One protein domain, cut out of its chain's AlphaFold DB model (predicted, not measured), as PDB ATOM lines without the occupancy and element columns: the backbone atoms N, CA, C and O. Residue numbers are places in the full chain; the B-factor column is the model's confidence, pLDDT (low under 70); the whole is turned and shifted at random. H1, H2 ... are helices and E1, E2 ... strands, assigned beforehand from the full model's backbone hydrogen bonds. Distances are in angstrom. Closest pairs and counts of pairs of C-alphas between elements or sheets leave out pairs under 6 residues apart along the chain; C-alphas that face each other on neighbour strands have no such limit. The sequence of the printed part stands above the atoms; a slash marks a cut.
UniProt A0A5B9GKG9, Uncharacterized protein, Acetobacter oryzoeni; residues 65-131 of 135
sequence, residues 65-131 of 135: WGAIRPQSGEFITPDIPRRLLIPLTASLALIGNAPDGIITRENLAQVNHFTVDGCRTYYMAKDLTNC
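What this domain is: This is residues 65 to 131 of the 135 residues of an uncharacterized protein of Acetobacter oryzoeni (UniProt A0A5B9GKG9). A small, strongly twisted sheet of four short strands has one helix, H1, packed slantwise over one face, with no named helix on the other. Two long stretches have no named element, residues 71 to 84, which link E1 to E2, and residues 119 to 131, which follow H1, and a short antiparallel pairing of residues 77 to 78 with 123 to 124 ties them together. The printed part has 67 residues, under half of them in named elements, which follow as E1, E2, E3, E4, H1; the sheet's order is E2, E3, E1, E4, mixed, and the class is mixed, helices and strands. The whole is compact and rounded, with a radius of gyration of the C-alphas of 10.7 A and spans of 30 by 24 by 18 A.

How they stand to each other: Start with E1, residues 65 to 70, an inner strand with staggered pairing: its residues 65 to 68 pair with E3, residues 92 to 96, and its residues 68 to 70 with E4, residues 101 to 103. E1 and E3 are antiparallel at 141 degrees; look for N 66 and O 95, 2.8 A apart. E2, residues 85 to 89, is an edge strand and forms a hairpin with E3, antiparallel at 164 degrees, with N 86 and O 94 at 2.8 A. E4, the other edge strand, is parallel to E1 at 47 degrees, with N 103 and O 69 at 2.8 A. E2 and E4 are apart. The sheet is only just strongly twisted, with C-alphas up to 4.2 A off its best plane. H1, residues 105 to 118, is on the sheet at a height over the sheet of 9.8 A; the arrangement is one of two layers, a helix on one face of a sheet. It lies over E1, where 4 of its C-alphas fall; 2 fall on E2, only just too few to lie over that strand too. On the local plane it runs slantwise to E1 at 57 degrees, only just short of across. The closest C-alphas of E1 and H1 are those of Pro 70 and Leu 108, 6.4 A apart. Every O i to N i+4 pair in H1 is within hydrogen-bond range.

Where its parts are: Find C-alpha 65 at (131.447, 117.610, 131.095); from there E1 runs 16.0 A to C-alpha 70. E2 covers 12.0 A from C-alpha 85 to 89, E3 13.4 A from 92 to 96, and E4 6.5 A from 101 to 103. H1 begins at C-alpha 105, (115.454, 104.931, 130.516), and runs 19.8 A to C-alpha 118, (133.711, 98.447, 134.587).

The domain as a whole: The C-alphas farthest apart are those of Gly 101 and Thr 121, 30.4 A. The printed part has no cut. E1 to E2 is a long link of 14 residues; the links E2 to E3, E3 to E4 and E4 to H1 are tight. Mean pLDDT of the printed part is 95.2, and no printed residue is under 70.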
ATOM      1  N   TRP A  65     132.400 118.300 130.232       95.31
ATOM      2  CA  TRP A  65     131.447 117.610 131.095       95.31
ATOM      3  C   TRP A  65     130.025 118.082 130.813       95.31
ATOM      4  O   TRP A  65     129.768 119.283 130.842       95.31
ATOM      5  N   GLY A  66     129.126 117.130 130.581       97.19
ATOM      6  CA  GLY A  66     127.686 117.349 130.540       97.19
ATOM      7  C   GLY A  66     127.012 116.833 131.805       97.19
ATOM      8  O   GLY A  66     127.315 115.734 132.276       97.19
ATOM      9  N   ALA A  67     126.080 117.607 132.347       98.25
ATOM     10  CA  ALA A  67     125.204 117.225 133.441       98.25
ATOM     11  C   ALA A  67     123.951 116.528 132.896       98.25
ATOM     12  O   ALA A  67     123.058 117.161 132.322       98.25
ATOM     13  N   ILE A  68     123.859 115.219 133.119       97.94
ATOM     14  CA  ILE A  68     122.754 114.401 132.620       97.94
ATOM     15  C   ILE A  68     121.816 113.947 133.738       97.94
ATOM     16  O   ILE A  68     122.240 113.602 134.843       97.94
ATOM     17  N   ARG A  69     120.517 113.919 133.434       98.50
ATOM     18  CA  ARG A  69     119.462 113.410 134.322       98.50
ATOM     19  C   ARG A  69     118.624 112.367 133.590       98.50
ATOM     20  O   ARG A  69     118.258 112.605 132.445       98.50
ATOM     21  N   PRO A  70     118.279 111.221 134.183       97.50
ATOM     22  CA  PRO A  70     117.390 110.279 133.533       97.50
ATOM     23  C   PRO A  70     115.933 110.729 133.669       97.50
ATOM     24  O   PRO A  70     115.545 111.318 134.678       97.50
ATOM     25  N   GLN A  71     115.102 110.416 132.675       97.75
ATOM     26  CA  GLN A  71     113.645 110.578 132.782       97.75
ATOM     27  C   GLN A  71     113.057 109.701 133.895       97.75
ATOM     28  O   GLN A  71     112.107 110.093 134.567       97.75
ATOM     29  N   SER A  72     113.606 108.494 134.068       97.25
ATOM     30  CA  SER A  72     113.238 107.553 135.126       97.25
ATOM     31  C   SER A  72     114.382 106.580 135.413       97.25
ATOM     32  O   SER A  72     115.189 106.299 134.525       97.25
ATOM     33  N   GLY A  73     114.398 106.028 136.625       97.25
ATOM     34  CA  GLY A  73     115.438 105.118 137.102       97.25
ATOM     35  C   GLY A  73     116.614 105.839 137.761       97.25
ATOM     36  O   GLY A  73     116.644 107.069 137.830       97.25
ATOM     37  N   GLU A  74     117.566 105.054 138.264       97.94
ATOM     38  CA  GLU A  74     118.724 105.554 139.008       97.94
ATOM     39  C   GLU A  74     120.063 105.149 138.378       97.94
ATOM     40  O   GLU A  74     120.180 104.092 137.750       97.94
ATOM     41  N   PHE A  75     121.076 106.002 138.546       97.69
ATOM     42  CA  PHE A  75     122.460 105.682 138.201       97.69
ATOM     43  C   PHE A  75     123.065 104.689 139.195       97.69
ATOM     44  O   PHE A  75     122.871 104.797 140.407       97.69
ATOM     45  N   ILE A  76     123.880 103.781 138.664       96.50
ATOM     46  CA  ILE A  76     124.787 102.937 139.439       96.50
ATOM     47  C   ILE A  76     126.113 103.679 139.645       96.50
ATOM     48  O   ILE A  76     126.652 104.271 138.710       96.50
ATOM     49  N   THR A  77     126.662 103.603 140.855       95.69
ATOM     50  CA  THR A  77     127.993 104.109 141.209       95.69
ATOM     51  C   THR A  77     128.999 102.954 141.252       95.69
ATOM     52  O   THR A  77     128.787 102.000 142.009       95.69
ATOM     53  N   PRO A  78     130.095 103.017 140.472       94.88
ATOM     54  CA  PRO A  78     131.099 101.960 140.446       94.88
ATOM     55  C   PRO A  78     132.043 102.027 141.652       94.88
ATOM     56  O   PRO A  78     132.253 103.095 142.226       94.88
ATOM     57  N   ASP A  79     132.684 100.906 141.995       94.19
ATOM     58  CA  ASP A  79     133.819 100.900 142.930       94.19
ATOM     59  C   ASP A  79     135.078 101.557 142.339       94.19
ATOM     60  O   ASP A  79     135.912 102.088 143.074       94.19
ATOM     61  N   ILE A  80     135.213 101.535 141.009       89.88
ATOM     62  CA  ILE A  80     136.319 102.141 140.267       89.88
ATOM     63  C   ILE A  80     135.761 102.903 139.052       89.88
ATOM     64  O   ILE A  80     135.239 102.280 138.123       89.88
ATOM     65  N   PRO A  81     135.910 104.238 138.980       83.69
ATOM     66  CA  PRO A  81     135.451 105.017 137.835       83.69
ATOM     67  C   PRO A  81     136.406 104.839 136.642       83.69
ATOM     68  O   PRO A  81     137.384 105.564 136.487       83.69
ATOM     69  N   ARG A  82     136.148 103.836 135.789       84.81
ATOM     70  CA  ARG A  82     136.962 103.545 134.585       84.81
ATOM     71  C   ARG A  82     136.614 104.390 133.359       84.81
ATOM     72  O   ARG A  82     137.355 104.378 132.379       84.81
ATOM     73  N   ARG A  83     135.465 105.057 133.376       87.12
ATOM     74  CA  ARG A  83     134.952 105.880 132.274       87.12
ATOM     75  C   ARG A  83     134.763 107.309 132.769       87.12
ATOM     76  O   ARG A  83     134.699 107.538 133.974       87.12
ATOM     77  N   LEU A  84     134.626 108.255 131.842       92.06
ATOM     78  CA  LEU A  84     134.268 109.646 132.143       92.06
ATOM     79  C   LEU A  84     132.782 109.743 132.521       92.06
ATOM     80  O   LEU A  84     131.986 110.349 131.813       92.06
ATOM     81  N   LEU A  85     132.409 109.079 133.610       93.25
ATOM     82  CA  LEU A  85     131.072 109.030 134.176       93.25
ATOM     83  C   LEU A  85     131.210 109.144 135.692       93.25
ATOM     84  O   LEU A  85     131.806 108.278 136.330       93.25
ATOM     85  N   ILE A  86     130.645 110.205 136.255       94.56
ATOM     86  CA  ILE A  86     130.676 110.479 137.690       94.56
ATOM     87  C   ILE A  86     129.233 110.665 138.163       94.56
ATOM     88  O   ILE A  86     128.678 111.758 138.018       94.56
ATOM     89  N   PRO A  87     128.597 109.618 138.713       95.56
ATOM     90  CA  PRO A  87     127.312 109.758 139.385       95.56
ATOM     91  C   PRO A  87     127.463 110.680 140.602       95.56
ATOM     92  O   PRO A  87     128.264 110.413 141.496       95.56
ATOM     93  N   LEU A  88     126.712 111.781 140.624       95.81
ATOM     94  CA  LEU A  88     126.689 112.742 141.733       95.81
ATOM     95  C   LEU A  88     125.563 112.415 142.717       95.81
ATOM     96  O   LEU A  88     125.710 112.564 143.926       95.81
ATOM     97  N   THR A  89     124.425 111.974 142.182       96.75
ATOM     98  CA  THR A  89     123.268 111.482 142.934       96.75
ATOM     99  C   THR A  89     122.619 110.334 142.161       96.75
ATOM    100  O   THR A  89     122.988 110.050 141.022       96.75
ATOM    101  N   ALA A  90     121.590 109.712 142.740       97.31
ATOM    102  CA  ALA A  90     120.803 108.694 142.049       97.31
ATOM    103  C   ALA A  90     120.201 109.182 140.712       97.31
ATOM    104  O   ALA A  90     119.962 108.372 139.827       97.31
ATOM    105  N   SER A  91     119.983 110.491 140.528       97.56
ATOM    106  CA  SER A  91     119.330 111.073 139.344       97.56
ATOM    107  C   SER A  91     120.164 112.134 138.617       97.56
ATOM    108  O   SER A  91     119.638 112.858 137.773       97.56
ATOM    109  N   LEU A  92     121.458 112.248 138.927       98.06
ATOM    110  CA  LEU A  92     122.362 113.207 138.293       98.06
ATOM    111  C   LEU A  92     123.758 112.606 138.141       98.06
ATOM    112  O   LEU A  92     124.341 112.149 139.124       98.06
ATOM    113  N   ALA A  93     124.320 112.691 136.940       97.50
ATOM    114  CA  ALA A  93     125.703 112.316 136.677       97.50
ATOM    115  C   ALA A  93     126.398 113.344 135.778       97.50
ATOM    116  O   ALA A  93     125.753 114.015 134.970       97.50
ATOM    117  N   LEU A  94     127.721 113.439 135.912       96.69
ATOM    118  CA  LEU A  94     128.578 114.096 134.932       96.69
ATOM    119  C   LEU A  94     129.064 113.054 133.928       96.69
ATOM    120  O   LEU A  94     129.607 112.026 134.332       96.69
ATOM    121  N   ILE A  95     128.898 113.327 132.636       95.12
ATOM    122  CA  ILE A  95     129.465 112.515 131.556       95.12
ATOM    123  C   ILE A  95     130.420 113.356 130.717       95.12
ATOM    124  O   ILE A  95     130.092 114.466 130.306       95.12
ATOM    125  N   GLY A  96     131.607 112.816 130.454       94.62
ATOM    126  CA  GLY A  96     132.580 113.432 129.566       94.62
ATOM    127  C   GLY A  96     132.147 113.333 128.107       94.62
ATOM    128  O   GLY A  96     131.754 112.270 127.630       94.62
ATOM    129  N   ASN A  97     132.276 114.445 127.394       94.19
ATOM    130  CA  ASN A  97     131.963 114.616 125.978       94.19
ATOM    131  C   ASN A  97     130.495 114.341 125.622       94.19
ATOM    132  O   ASN A  97     130.188 113.894 124.519       94.19
ATOM    133  N   ALA A  98     129.590 114.662 126.548       93.19
ATOM    134  CA  ALA A  98     128.149 114.681 126.327       93.19
ATOM    135  C   ALA A  98     127.589 116.090 126.597       93.19
ATOM    136  O   ALA A  98     128.133 116.801 127.442       93.19
ATOM    137  N   PRO A  99     126.521 116.515 125.901       95.12
ATOM    138  CA  PRO A  99     125.804 117.731 126.264       95.12
ATOM    139  C   PRO A  99     125.015 117.538 127.566       95.12
ATOM    140  O   PRO A  99     124.624 116.421 127.916       95.12
ATOM    141  N   ASP A 100     124.724 118.645 128.246       98.44
ATOM    142  CA  ASP A 100     123.726 118.670 129.315       98.44
ATOM    143  C   ASP A 100     122.375 118.181 128.787       98.44
ATOM    144  O   ASP A 100     121.977 118.504 127.662       98.44
ATOM    145  N   GLY A 101     121.624 117.444 129.605       97.69
ATOM    146  CA  GLY A 101     120.292 117.048 129.174       97.69
ATOM    147  C   GLY A 101     119.598 115.987 130.002       97.69
ATOM    148  O   GLY A 101     120.031 115.582 131.082       97.69
ATOM    149  N   ILE A 102     118.465 115.557 129.453       98.31
ATOM    150  CA  ILE A 102     117.653 114.480 129.993       98.31
ATOM    151  C   ILE A 102     117.810 113.256 129.086       98.31
ATOM    152  O   ILE A 102     117.603 113.363 127.881       98.31
ATOM    153  N   ILE A 103     118.152 112.103 129.658       97.19
ATOM    154  CA  ILE A 103     118.329 110.839 128.929       97.19
ATOM    155  C   ILE A 103     117.143 109.898 129.150       97.19
ATOM    156  O   ILE A 103     116.496 109.930 130.200       97.19
ATOM    157  N   THR A 104     116.857 109.041 128.169       97.44
ATOM    158  CA  THR A 104     115.787 108.044 128.304       97.44
ATOM    159  C   THR A 104     116.181 106.929 129.275       97.44
ATOM    160  O   THR A 104     117.349 106.783 129.656       97.44
ATOM    161  N   ARG A 105     115.204 106.105 129.669       96.19
ATOM    162  CA  ARG A 105     115.454 104.931 130.516       96.19
ATOM    163  C   ARG A 105     116.376 103.920 129.827       96.19
ATOM    164  O   ARG A 105     117.197 103.298 130.491       96.19
ATOM    165  N   GLU A 106     116.278 103.779 128.508       96.25
ATOM    166  CA  GLU A 106     117.110 102.886 127.694       96.25
ATOM    167  C   GLU A 106     118.556 103.387 127.627       96.25
ATOM    168  O   GLU A 106     119.488 102.597 127.768       96.25
ATOM    169  N   ASN A 107     118.766 104.701 127.477       95.50
ATOM    170  CA  ASN A 107     120.110 105.274 127.572       95.50
ATOM    171  C   ASN A 107     120.700 105.078 128.973       95.50
ATOM    172  O   ASN A 107     121.866 104.707 129.088       95.50
ATOM    173  N   LEU A 108     119.899 105.264 130.029       96.88
ATOM    174  CA  LEU A 108     120.338 104.976 131.396       96.88
ATOM    175  C   LEU A 108     120.705 103.493 131.566       96.88
ATOM    176  O   LEU A 108     121.710 103.196 132.203       96.88
ATOM    177  N   ALA A 109     119.945 102.575 130.960       97.06
ATOM    178  CA  ALA A 109     120.232 101.144 131.002       97.06
ATOM    179  C   ALA A 109     121.605 100.807 130.408       97.06
ATOM    180  O   ALA A 109     122.357 100.039 131.005       97.06
ATOM    181  N   GLN A 110     121.957 101.429 129.279       94.88
ATOM    182  CA  GLN A 110     123.276 101.278 128.657       94.88
ATOM    183  C   GLN A 110     124.386 101.879 129.526       94.88
ATOM    184  O   GLN A 110     125.426 101.254 129.717       94.88
ATOM    185  N   VAL A 111     124.164 103.074 130.082       94.69
ATOM    186  CA  VAL A 111     125.117 103.724 130.993       94.69
ATOM    187  C   VAL A 111     125.392 102.831 132.203       94.69
ATOM    188  O   VAL A 111     126.548 102.559 132.508       94.69
ATOM    189  N   ASN A 112     124.344 102.326 132.852       96.06
ATOM    190  CA  ASN A 112     124.455 101.444 134.008       96.06
ATOM    191  C   ASN A 112     125.123 100.108 133.668       96.06
ATOM    192  O   ASN A 112     125.969  99.661 134.440       96.06
ATOM    193  N   HIS A 113     124.814  99.514 132.514       94.69
ATOM    194  CA  HIS A 113     125.492  98.307 132.036       94.69
ATOM    195  C   HIS A 113     127.002  98.542 131.907       94.69
ATOM    196  O   HIS A 113     127.802  97.833 132.512       94.69
ATOM    197  N   PHE A 114     127.402  99.623 131.233       92.00
ATOM    198  CA  PHE A 114     128.812  99.990 131.105       92.00
ATOM    199  C   PHE A 114     129.496 100.305 132.436       92.00
ATOM    200  O   PHE A 114     130.708 100.098 132.557       92.00
ATOM    201  N   THR A 115     128.752 100.828 133.410       93.81
ATOM    202  CA  THR A 115     129.250 101.032 134.770       93.81
ATOM    203  C   THR A 115     129.526  99.698 135.449       93.81
ATOM    204  O   THR A 115     130.625  99.509 135.965       93.81
ATOM    205  N   VAL A 116     128.562  98.774 135.429       93.69
ATOM    206  CA  VAL A 116     128.679  97.450 136.057       93.69
ATOM    207  C   VAL A 116     129.827  96.656 135.437       93.69
ATOM    208  O   VAL A 116     130.680  96.170 136.174       93.69
ATOM    209  N   ASP A 117     129.925  96.629 134.107       92.69
ATOM    210  CA  ASP A 117     131.023  95.983 133.372       92.69
ATOM    211  C   ASP A 117     132.409  96.526 133.752       92.69
ATOM    212  O   ASP A 117     133.423  95.834 133.641       92.69
ATOM    213  N   GLY A 118     132.475  97.793 134.168       90.44
ATOM    214  CA  GLY A 118     133.711  98.447 134.587       90.44
ATOM    215  C   GLY A 118     134.111  98.183 136.042       90.44
ATOM    216  O   GLY A 118     135.252  98.490 136.411       90.44
ATOM    217  N   CYS A 119     133.205  97.644 136.861       93.12
ATOM    218  CA  CYS A 119     133.435  97.421 138.287       93.12
ATOM    219  C   CYS A 119     134.373  96.237 138.528       93.12
ATOM    220  O   CYS A 119     134.464  95.311 137.722       93.12
ATOM    221  N   ARG A 120     135.085  96.249 139.659       92.50
ATOM    222  CA  ARG A 120     135.986  95.145 140.032       92.50
ATOM    223  C   ARG A 120     135.405  94.250 141.116       92.50
ATOM    224  O   ARG A 120     135.519  93.033 141.031       92.50
ATOM    225  N   THR A 121     134.854  94.857 142.156       95.88
ATOM    226  CA  THR A 121     134.468  94.170 143.395       95.88
ATOM    227  C   THR A 121     132.984  94.325 143.665       95.88
ATOM    228  O   THR A 121     132.314  93.361 144.017       95.88
ATOM    229  N   TYR A 122     132.479  95.547 143.530       94.38
ATOM    230  CA  TYR A 122     131.093  95.877 143.824       94.38
ATOM    231  C   TYR A 122     130.652  97.116 143.041       94.38
ATOM    232  O   TYR A 122     131.463  97.848 142.479       94.38
ATOM    233  N   TYR A 123     129.349  97.361 143.058       95.44
ATOM    234  CA  TYR A 123     128.723  98.614 142.662       95.44
ATOM    235  C   TYR A 123     127.621  98.949 143.666       95.44
ATOM    236  O   TYR A 123     127.141  98.072 144.388       95.44
ATOM    237  N   MET A 124     127.230 100.216 143.740       95.56
ATOM    238  CA  MET A 124     126.207 100.679 144.677       95.56
ATOM    239  C   MET A 124     125.183 101.568 143.978       95.56
ATOM    240  O   MET A 124     125.492 102.240 142.999       95.56
ATOM    241  N   ALA A 125     123.970 101.597 144.513       96.75
ATOM    242  CA  ALA A 125     122.928 102.539 144.136       96.75
ATOM    243  C   ALA A 125     122.064 102.841 145.363       96.75
ATOM    244  O   ALA A 125     122.150 102.135 146.371       96.75
ATOM    245  N   LYS A 126     121.225 103.876 145.277       96.62
ATOM    246  CA  LYS A 126     120.243 104.166 146.325       96.62
ATOM    247  C   LYS A 126     119.187 103.055 146.389       96.62
ATOM    248  O   LYS A 126     118.905 102.567 147.480       96.62
ATOM    249  N   ASP A 127     118.659 102.638 145.240       96.19
ATOM    250  CA  ASP A 127     117.811 101.456 145.095       96.19
ATOM    251  C   ASP A 127     118.174 100.681 143.817       96.19
ATOM    252  O   ASP A 127     117.886 101.096 142.691       96.19
ATOM    253  N   LEU A 128     118.796  99.511 143.991       94.81
ATOM    254  CA  LEU A 128     119.206  98.648 142.880       94.81
ATOM    255  C   LEU A 128     118.024  98.158 142.034       94.81
ATOM    256  O   LEU A 128     118.200  97.902 140.846       94.81
ATOM    257  N   THR A 129     116.820  98.060 142.605       95.06
ATOM    258  CA  THR A 129     115.625  97.641 141.855       95.06
ATOM    259  C   THR A 129     115.133  98.727 140.895       95.06
ATOM    260  O   THR A 129     114.447  98.430 139.916       95.06
ATOM    261  N   ASN A 130     115.540  99.979 141.126       96.19
ATOM    262  CA  ASN A 130     115.230 101.126 140.279       96.19
ATOM    263  C   ASN A 130     116.351 101.457 139.272       96.19
ATOM    264  O   ASN A 130     116.252 102.432 138.527       96.19
ATOM    265  N   CYS A 131     117.417 100.656 139.219       96.94
ATOM    266  CA  CYS A 131     118.510 100.828 138.267       96.94
ATOM    267  C   CYS A 131     118.240  99.987 137.013       96.94
ATOM    268  O   CYS A 131     118.438  98.771 137.048       96.94
TER     269      CYS A 131